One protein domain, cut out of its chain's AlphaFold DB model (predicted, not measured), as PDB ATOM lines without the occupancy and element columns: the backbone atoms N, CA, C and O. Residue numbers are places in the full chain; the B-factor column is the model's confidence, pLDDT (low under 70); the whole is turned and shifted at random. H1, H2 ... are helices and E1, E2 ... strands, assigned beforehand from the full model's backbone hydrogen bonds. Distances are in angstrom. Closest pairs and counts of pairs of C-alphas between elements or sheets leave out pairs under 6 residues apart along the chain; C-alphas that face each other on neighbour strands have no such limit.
ATOM      1  N   THR A 133      47.860  -9.573  76.363       93.12
ATOM      2  CA  THR A 133      47.613 -10.643  77.336       93.12
ATOM      3  C   THR A 133      46.195 -10.525  77.878       93.12
ATOM      4  O   THR A 133      45.808  -9.474  78.388       93.12
ATOM      5  N   PHE A 134      45.419 -11.608  77.795       93.31
ATOM      6  CA  PHE A 134      44.040 -11.645  78.277       93.31
ATOM      7  C   PHE A 134      43.911 -12.441  79.569       93.31
ATOM      8  O   PHE A 134      44.297 -13.603  79.658       93.31
ATOM      9  N   THR A 135      43.272 -11.825  80.554       93.94
ATOM     10  CA  THR A 135      42.818 -12.473  81.779       93.94
ATOM     11  C   THR A 135      41.302 -12.408  81.847       93.94
ATOM     12  O   THR A 135      40.662 -11.486  81.334       93.94
ATOM     13  N   TRP A 136      40.689 -13.401  82.478       91.88
ATOM     14  CA  TRP A 136      39.255 -13.391  82.711       91.88
ATOM     15  C   TRP A 136      38.956 -13.698  84.170       91.88
ATOM     16  O   TRP A 136      39.659 -14.457  84.832       91.88
ATOM     17  N   MET A 137      37.886 -13.100  84.678       90.69
ATOM     18  CA  MET A 137      37.435 -13.277  86.053       90.69
ATOM     19  C   MET A 137      35.924 -13.483  86.088       90.69
ATOM     20  O   MET A 137      35.183 -12.910  85.288       90.69
ATOM     21  N   LYS A 138      35.437 -14.286  87.038       89.12
ATOM     22  CA  LYS A 138      33.995 -14.393  87.306       89.12
ATOM     23  C   LYS A 138      33.494 -13.072  87.890       89.12
ATOM     24  O   LYS A 138      34.065 -12.576  88.857       89.12
ATOM     25  N   LEU A 139      32.390 -12.539  87.363       83.38
ATOM     26  CA  LEU A 139      31.811 -11.265  87.814       83.38
ATOM     27  C   LEU A 139      31.379 -11.310  89.291       83.38
ATOM     28  O   LEU A 139      31.403 -10.305  89.998       83.38
ATOM     29  N   LYS A 140      30.973 -12.492  89.768       84.88
ATOM     30  CA  LYS A 140      30.696 -12.778  91.178       84.88
ATOM     31  C   LYS A 140      31.287 -14.132  91.537       84.88
ATOM     32  O   LYS A 140      31.019 -15.103  90.836       84.88
ATOM     33  N   LYS A 141      31.992 -14.224  92.670       85.00
ATOM     34  CA  LYS A 141      32.582 -15.487  93.164       85.00
ATOM     35  C   LYS A 141      31.552 -16.622  93.278       85.00
ATOM     36  O   LYS A 141      31.877 -17.769  93.003       85.00
ATOM     37  N   SER A 142      30.308 -16.290  93.632       82.44
ATOM     38  CA  SER A 142      29.203 -17.243  93.797       82.44
ATOM     39  C   SER A 142      28.413 -17.545  92.520       82.44
ATOM     40  O   SER A 142      27.531 -18.400  92.550       82.44
ATOM     41  N   SER A 143      28.670 -16.850  91.407       78.88
ATOM     42  CA  SER A 143      27.928 -17.080  90.167       78.88
ATOM     43  C   SER A 143      28.741 -17.919  89.193       78.88
ATOM     44  O   SER A 143      29.892 -17.611  88.890       78.88
ATOM     45  N   SER A 144      28.111 -18.959  88.648       72.00
ATOM     46  CA  SER A 144      28.615 -19.671  87.474       72.00
ATOM     47  C   SER A 144      28.430 -18.875  86.176       72.00
ATOM     48  O   SER A 144      28.907 -19.314  85.133       72.00
ATOM     49  N   ARG A 145      27.733 -17.727  86.224       73.00
ATOM     50  CA  ARG A 145      27.351 -16.926  85.056       73.00
ATOM     51  C   ARG A 145      27.918 -15.513  85.147       73.00
ATOM     52  O   ARG A 145      27.838 -14.867  86.191       73.00
ATOM     53  N   GLY A 146      28.389 -15.016  84.013       81.62
ATOM     54  CA  GLY A 146      28.956 -13.688  83.878       81.62
ATOM     55  C   GLY A 146      30.455 -13.710  84.140       81.62
ATOM     56  O   GLY A 146      30.912 -13.919  85.270       81.62
ATOM     57  N   LYS A 147      31.216 -13.444  83.083       88.12
ATOM     58  CA  LYS A 147      32.659 -13.225  83.128       88.12
ATOM     59  C   LYS A 147      32.987 -11.799  82.695       88.12
ATOM     60  O   LYS A 147      32.270 -11.189  81.896       88.12
ATOM     61  N   THR A 148      34.089 -11.297  83.227       91.25
ATOM     62  CA  THR A 148      34.764 -10.088  82.762       91.25
ATOM     63  C   THR A 148      36.079 -10.516  82.136       91.25
ATOM     64  O   THR A 148      36.810 -11.294  82.744       91.25
ATOM     65  N   VAL A 149      36.351 -10.031  80.930       94.19
ATOM     66  CA  VAL A 149      37.595 -10.246  80.195       94.19
ATOM     67  C   VAL A 149      38.350  -8.927  80.180       94.19
ATOM     68  O   VAL A 149      37.808  -7.910  79.743       94.19
ATOM     69  N   ASN A 150      39.583  -8.957  80.666       94.88
ATOM     70  CA  ASN A 150      40.502  -7.832  80.664       94.88
ATOM     71  C   ASN A 150      41.710  -8.218  79.812       94.88
ATOM     72  O   ASN A 150      42.372  -9.215  80.092       94.88
ATOM     73  N   GLY A 151      41.964  -7.451  78.765       94.69
ATOM     74  CA  GLY A 151      43.173  -7.528  77.962       94.69
ATOM     75  C   GLY A 151      44.069  -6.344  78.260       94.69
ATOM     76  O   GLY A 151      43.580  -5.231  78.459       94.69
ATOM     77  N   GLU A 152      45.371  -6.560  78.251       92.62
ATOM     78  CA  GLU A 152      46.335  -5.482  78.391       92.62
ATOM     79  C   GLU A 152      47.449  -5.632  77.364       92.62
ATOM     80  O   GLU A 152      47.943  -6.729  77.105       92.62
ATOM     81  N   ASP A 153      47.799  -4.502  76.767       91.69
ATOM     82  CA  ASP A 153      48.915  -4.307  75.850       91.69
ATOM     83  C   ASP A 153      49.721  -3.087  76.334       91.69
ATOM     84  O   ASP A 153      49.316  -2.395  77.275       91.69
ATOM     85  N   ARG A 154      50.862  -2.785  75.717       87.00
ATOM     86  CA  ARG A 154      51.721  -1.646  76.058       87.00
ATOM     87  C   ARG A 154      50.964  -0.321  76.011       87.00
ATOM     88  O   ARG A 154      51.043   0.452  76.959       87.00
ATOM     89  N   THR A 155      50.208  -0.079  74.942       87.81
ATOM     90  CA  THR A 155      49.551   1.215  74.680       87.81
ATOM     91  C   THR A 155      48.082   1.240  75.091       87.81
ATOM     92  O   THR A 155      47.519   2.305  75.346       87.81
ATOM     93  N   CYS A 156      47.436   0.075  75.162       91.00
ATOM     94  CA  CYS A 156      45.990  -0.033  75.307       91.00
ATOM     95  C   CYS A 156      45.592  -1.029  76.398       91.00
ATOM     96  O   CYS A 156      46.234  -2.050  76.623       91.00
ATOM     97  N   SER A 157      44.468  -0.742  77.044       93.06
ATOM     98  CA  SER A 157      43.719  -1.685  77.868       93.06
ATOM     99  C   SER A 157      42.408  -2.031  77.165       93.06
ATOM    100  O   SER A 157      41.770  -1.179  76.545       93.06
ATOM    101  N   TYR A 158      42.011  -3.292  77.242       95.44
ATOM    102  CA  TYR A 158      40.812  -3.833  76.619       95.44
ATOM    103  C   TYR A 158      39.921  -4.403  77.710       95.44
ATOM    104  O   TYR A 158      40.372  -5.195  78.532       95.44
ATOM    105  N   THR A 159      38.647  -4.030  77.741       94.50
ATOM    106  CA  THR A 159      37.722  -4.558  78.753       94.50
ATOM    107  C   THR A 159      36.406  -4.977  78.124       94.50
ATOM    108  O   THR A 159      35.843  -4.272  77.292       94.50
ATOM    109  N   ALA A 160      35.892  -6.133  78.528       93.56
ATOM    110  CA  ALA A 160      34.549  -6.585  78.198       93.56
ATOM    111  C   ALA A 160      33.930  -7.261  79.416       93.56
ATOM    112  O   ALA A 160      34.586  -8.023  80.120       93.56
ATOM    113  N   SER A 161      32.645  -7.027  79.667       90.00
ATOM    114  CA  SER A 161      31.930  -7.733  80.731       90.00
ATOM    115  C   SER A 161      30.584  -8.230  80.237       90.00
ATOM    116  O   SER A 161      29.835  -7.503  79.586       90.00
ATOM    117  N   ASN A 162      30.266  -9.481  80.565       84.31
ATOM    118  CA  ASN A 162      28.931 -10.023  80.388       84.31
ATOM    119  C   ASN A 162      28.239 -10.045  81.753       84.31
ATOM    120  O   ASN A 162      28.593 -10.821  82.640       84.31
ATOM    121  N   GLY A 163      27.245  -9.174  81.940       70.38
ATOM    122  CA  GLY A 163      26.605  -8.929  83.236       70.38
ATOM    123  C   GLY A 163      25.821 -10.109  83.827       70.38
ATOM    124  O   GLY A 163      25.214  -9.945  84.886       70.38
ATOM    125  N   GLY A 164      25.749 -11.257  83.143       60.62
ATOM    126  CA  GLY A 164      25.095 -12.490  83.608       60.62
ATOM    127  C   GLY A 164      23.592 -12.368  83.910       60.62
ATOM    128  O   GLY A 164      22.970 -13.329  84.354       60.62
ATOM    129  N   LEU A 172      19.039 -16.343  69.275       59.50
ATOM    130  CA  LEU A 172      18.726 -17.737  68.923       59.50
ATOM    131  C   LEU A 172      19.942 -18.460  68.294       59.50
ATOM    132  O   LEU A 172      19.792 -19.505  67.668       59.50
ATOM    133  N   THR A 173      21.146 -17.900  68.428       64.94
ATOM    134  CA  THR A 173      22.356 -18.275  67.703       64.94
ATOM    135  C   THR A 173      23.445 -18.677  68.689       64.94
ATOM    136  O   THR A 173      23.884 -17.863  69.499       64.94
ATOM    137  N   LYS A 174      23.912 -19.922  68.585       76.31
ATOM    138  CA  LYS A 174      25.081 -20.424  69.313       76.31
ATOM    139  C   LYS A 174      26.298 -20.337  68.405       76.31
ATOM    140  O   LYS A 174      26.247 -20.824  67.279       76.31
ATOM    141  N   PHE A 175      27.380 -19.757  68.902       83.06
ATOM    142  CA  PHE A 175      28.638 -19.677  68.168       83.06
ATOM    143  C   PHE A 175      29.529 -20.879  68.501       83.06
ATOM    144  O   PHE A 175      29.667 -21.268  69.664       83.06
ATOM    145  N   TYR A 176      30.126 -21.456  67.461       86.88
ATOM    146  CA  TYR A 176      31.110 -22.531  67.544       86.88
ATOM    147  C   TYR A 176      32.403 -22.059  66.886       86.88
ATOM    148  O   TYR A 176      32.368 -21.373  65.866       86.88
ATOM    149  N   ILE A 177      33.533 -22.436  67.471       89.19
ATOM    150  CA  ILE A 177      34.851 -22.266  66.871       89.19
ATOM    151  C   ILE A 177      35.124 -23.520  66.047       89.19
ATOM    152  O   ILE A 177      35.155 -24.622  66.595       89.19
ATOM    153  N   GLY A 178      35.279 -23.350  64.737       91.06
ATOM    154  CA  GLY A 178      35.710 -24.414  63.839       91.06
ATOM    155  C   GLY A 178      37.222 -24.382  63.670       91.06
ATOM    156  O   GLY A 178      37.760 -23.391  63.189       91.06
ATOM    157  N   ILE A 179      37.893 -25.460  64.061       91.06
ATOM    158  CA  ILE A 179      39.317 -25.679  63.804       91.06
ATOM    159  C   ILE A 179      39.392 -26.679  62.656       91.06
ATOM    160  O   ILE A 179      39.051 -27.847  62.837       91.06
ATOM    161  N   TYR A 180      39.762 -26.195  61.472       92.31
ATOM    162  CA  TYR A 180      39.939 -27.032  60.292       92.31
ATOM    163  C   TYR A 180      41.414 -27.373  60.118       92.31
ATOM    164  O   TYR A 180      42.244 -26.478  59.959       92.31
ATOM    165  N   ASP A 181      41.717 -28.661  60.137       91.44
ATOM    166  CA  ASP A 181      43.035 -29.182  59.824       91.44
ATOM    167  C   ASP A 181      43.062 -29.635  58.358       91.44
ATOM    168  O   ASP A 181      42.308 -30.525  57.949       91.44
ATOM    169  N   LYS A 182      43.916 -28.981  57.562       90.75
ATOM    170  CA  LYS A 182      44.051 -29.228  56.121       90.75
ATOM    171  C   LYS A 182      44.709 -30.573  55.821       90.75
ATOM    172  O   LYS A 182      44.387 -31.163  54.796       90.75
ATOM    173  N   GLU A 183      45.611 -31.041  56.685       90.25
ATOM    174  CA  GLU A 183      46.350 -32.289  56.467       90.25
ATOM    175  C   GLU A 183      45.446 -33.492  56.727       90.25
ATOM    176  O   GLU A 183      45.345 -34.398  55.901       90.25
ATOM    177  N   THR A 184      44.711 -33.463  57.839       90.94
ATOM    178  CA  THR A 184      43.786 -34.544  58.215       90.94
ATOM    179  C   THR A 184      42.391 -34.401  57.605       90.94
ATOM    180  O   THR A 184      41.544 -35.274  57.803       90.94
ATOM    181  N   LYS A 185      42.129 -33.299  56.884       91.06
ATOM    182  CA  LYS A 185      40.810 -32.914  56.343       91.06
ATOM    183  C   LYS A 185      39.693 -33.051  57.385       91.06
ATOM    184  O   LYS A 185      38.594 -33.544  57.103       91.06
ATOM    185  N   SER A 186      39.979 -32.633  58.618       91.88
ATOM    186  CA  SER A 186      39.063 -32.764  59.750       91.88
ATOM    187  C   SER A 186      38.650 -31.398  60.302       91.88
ATOM    188  O   SER A 186      39.464 -30.491  60.462       91.88
ATOM    189  N   LEU A 187      37.351 -31.232  60.568       93.31
ATOM    190  CA  LEU A 187      36.773 -30.029  61.163       93.31
ATOM    191  C   LEU A 187      36.352 -30.328  62.600       93.31
ATOM    192  O   LEU A 187      35.380 -31.046  62.838       93.31
ATOM    193  N   VAL A 188      37.051 -29.739  63.565       91.88
ATOM    194  CA  VAL A 188      36.691 -29.829  64.981       91.88
ATOM    195  C   VAL A 188      35.853 -28.617  65.369       91.88
ATOM    196  O   VAL A 188      36.328 -27.486  65.322       91.88
ATOM    197  N   LEU A 189      34.608 -28.849  65.790       89.75
ATOM    198  CA  LEU A 189      33.721 -27.803  66.302       89.75
ATOM    199  C   LEU A 189      33.780 -27.767  67.834       89.75
ATOM    200  O   LEU A 189      33.381 -28.725  68.505       89.75
ATOM    201  N   GLN A 190      34.247 -26.647  68.385       88.12
ATOM    202  CA  GLN A 190      34.320 -26.393  69.823       88.12
ATOM    203  C   GLN A 190      33.318 -25.294  70.221       88.12
ATOM    204  O   GLN A 190      33.333 -24.212  69.630       88.12
ATOM    205  N   PRO A 191      32.418 -25.532  71.191       83.12
ATOM    206  CA  PRO A 191      31.491 -24.498  71.650       83.12
ATOM    207  C   PRO A 191      32.260 -23.357  72.325       83.12
ATOM    208  O   PRO A 191      33.191 -23.618  73.083       83.12
ATOM    209  N   SER A 192      31.877 -22.098  72.088       83.44
ATOM    210  CA  SER A 192      32.488 -20.988  72.832       83.44
ATOM    211  C   SER A 192      31.927 -20.872  74.253       83.44
ATOM    212  O   SER A 192      30.789 -21.278  74.538       83.44
ATOM    213  N   ALA A 193      32.724 -20.292  75.152       76.44
ATOM    214  CA  ALA A 193      32.365 -20.094  76.550       76.44
ATOM    215  C   ALA A 193      30.995 -19.413  76.728       76.44
ATOM    216  O   ALA A 193      30.560 -18.576  75.934       76.44
ATOM    217  N   GLU A 194      30.303 -19.780  77.812       74.06
ATOM    218  CA  GLU A 194      28.957 -19.284  78.136       74.06
ATOM    219  C   GLU A 194      27.922 -19.519  77.012       74.06
ATOM    220  O   GLU A 194      27.047 -18.685  76.793       74.06
ATOM    221  N   LYS A 195      27.985 -20.684  76.343       72.31
ATOM    222  CA  LYS A 195      27.034 -21.137  75.303       72.31
ATOM    223  C   LYS A 195      27.045 -20.314  74.007       72.31
ATOM    224  O   LYS A 195      25.992 -20.157  73.394       72.31
ATOM    225  N   GLY A 196      28.201 -19.834  73.557       74.38
ATOM    226  CA  GLY A 196      28.269 -19.042  72.323       74.38
ATOM    227  C   GLY A 196      28.519 -17.552  72.550       74.38
ATOM    228  O   GLY A 196      28.302 -16.760  71.639       74.38
ATOM    229  N   THR A 197      28.926 -17.114  73.744       81.44
ATOM    230  CA  THR A 197      29.125 -15.678  73.977       81.44
ATOM    231  C   THR A 197      30.424 -15.206  73.319       81.44
ATOM    232  O   THR A 197      31.488 -15.785  73.535       81.44
ATOM    233  N   VAL A 198      30.330 -14.126  72.539       87.19
ATOM    234  CA  VAL A 198      31.474 -13.362  72.021       87.19
ATOM    235  C   VAL A 198      31.580 -12.057  72.811       87.19
ATOM    236  O   VAL A 198      30.603 -11.308  72.906       87.19
ATOM    237  N   TYR A 199      32.750 -11.792  73.392       89.69
ATOM    238  CA  TYR A 199      33.023 -10.594  74.186       89.69
ATOM    239  C   TYR A 199      33.529  -9.466  73.280       89.69
ATOM    240  O   TYR A 199      34.646  -9.520  72.771       89.69
ATOM    241  N   ALA A 200      32.705  -8.441  73.066       90.31
ATOM    242  CA  ALA A 200      33.114  -7.225  72.365       90.31
ATOM    243  C   ALA A 200      33.965  -6.350  73.294       90.31
ATOM    244  O   ALA A 200      33.465  -5.862  74.309       90.31
ATOM    245  N   LEU A 201      35.251  -6.204  72.971       93.62
ATOM    246  CA  LEU A 201      36.212  -5.461  73.781       93.62
ATOM    247  C   LEU A 201      36.057  -3.950  73.576       93.62
ATOM    248  O   LEU A 201      36.061  -3.459  72.450       93.62
ATOM    249  N   CYS A 202      35.986  -3.210  74.679       91.81
ATOM    250  CA  CYS A 202      36.158  -1.763  74.705       91.81
ATOM    251  C   CYS A 202      37.644  -1.443  74.884       91.81
ATOM    252  O   CYS A 202      38.222  -1.766  75.923       91.81
ATOM    253  N   GLN A 203      38.244  -0.810  73.879       92.94
ATOM    254  CA  GLN A 203      39.631  -0.354  73.905       92.94
ATOM    255  C   GLN A 203      39.748   1.010  74.594       92.94
ATOM    256  O   GLN A 203      38.938   1.907  74.363       92.94
ATOM    257  N   LYS A 204      40.784   1.173  75.416       90.06
ATOM    258  CA  LYS A 204      41.152   2.431  76.065       90.06
ATOM    259  C   LYS A 204      42.669   2.616  76.012       90.06
ATOM    260  O   LYS A 204      43.400   1.771  76.521       90.06
ATOM    261  N   VAL A 205      43.130   3.715  75.415       90.38
ATOM    262  CA  VAL A 205      44.560   4.061  75.325       90.38
ATOM    263  C   VAL A 205      45.048   4.528  76.698       90.38
ATOM    264  O   VAL A 205      44.439   5.421  77.288       90.38
ATOM    265  N   LYS A 206      46.118   3.917  77.216       86.81
ATOM    266  CA  LYS A 206      46.653   4.181  78.562       86.81
ATOM    267  C   LYS A 206      47.132   5.627  78.724       86.81
ATOM    268  O   LYS A 206      46.853   6.243  79.747       86.81
ATOM    269  N   ASP A 207      47.740   6.194  77.685       78.19
ATOM    270  CA  ASP A 207      48.318   7.546  77.732       78.19
ATOM    271  C   ASP A 207      47.273   8.667  77.638       78.19
ATOM    272  O   ASP A 207      47.506   9.783  78.087       78.19
ATOM    273  N   TYR A 208      46.072   8.380  77.127       71.06
ATOM    274  CA  TYR A 208      44.991   9.373  77.060       71.06
ATOM    275  C   TYR A 208      44.264   9.583  78.397       71.06
ATOM    276  O   TYR A 208      43.434  10.486  78.512       71.06
TER     277      TYR A 208
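This is residues 133 to 164 and 172 to 208 of the 525 residues of the protein "Hypothetical protein" of Eucampia antarctica (UniProt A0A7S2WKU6). Two separate strand parts make this domain: a twisted layer of four antiparallel strands, E1, E2, E3 and E7, and, at a distance from it, a two-stranded hairpin of E4 and E5. The very short helix H1 and the short strand E6 bridge them, E6 running on into E7. The printed part has 69 residues, with one named helix and seven named strands in the order E1 E2 E3 E4 E5 H1 E6 E7, and its class is mostly strand. The larger sheet has the order E1 - E2 - E3 - E7, all antiparallel. The whole is loose, with a radius of gyration of the C-alphas of 15.6 A and spans of 47 by 32 by 22 A.

E1, residues 133 to 138, begins at C-alpha 133 (47.613, -10.643, 77.336) and is 17.3 A long. E2, residues 147 to 152, is 16.4 A long, and E3, residues 156 to 161, is 16.9 A. After the cut come E4, residues 176 to 181, 15.7 A long from C-alpha 176 at (31.110, -22.531, 67.544), and E5, residues 186 to 191, 16.3 A long. H1 holds residues 193 to 196 and measures 6.0 A. E6, residues 198 to 200, measures 6.4 A; E7, residues 202 to 205, measures 10.2 A and ends at C-alpha 205 (44.560, 4.061, 75.325).

E1, E2 and E3 form a meander, each strand the antiparallel neighbour of the one before. In the hairpin of E1 and E2, N 135 and O 150 are 2.8 A apart, within hydrogen-bond range. In the hairpin of E2 and E3, N 151 and O 158 are 2.8 A apart. E7 is an edge strand, antiparallel to E3 at 157 degrees, with N 159 and O 202 at 2.9 A. From edge to edge the strands' lines turn by 49 degrees. E4 and E5, a hairpin at 158 degrees, have N 179 and O 188 at 2.9 A; both strands are apart from E1, E2, E3, E6 and E7. The closest C-alphas of E4 and H1, those of Tyr 176 and Gly 196, are 6.6 A apart. H1 is not on the four-stranded sheet; it is too short for an O i to N i+4 pair, and its one O i to N i+3 pair is not within range. E6 pairs with no named strand and runs on into E7 at 38 degrees across a break of 1 residue.

The two C-alphas farthest apart, those of Thr 184 and Tyr 208, are 47.8 A apart. Residues 165 to 171 are not printed, and C-alphas 164 and 172 stand 16.8 A apart across this cut. Of the links that are printed whole, none is long. The mean pLDDT of the printed part is 86.1; residues 164, 172 and 173 are under 70.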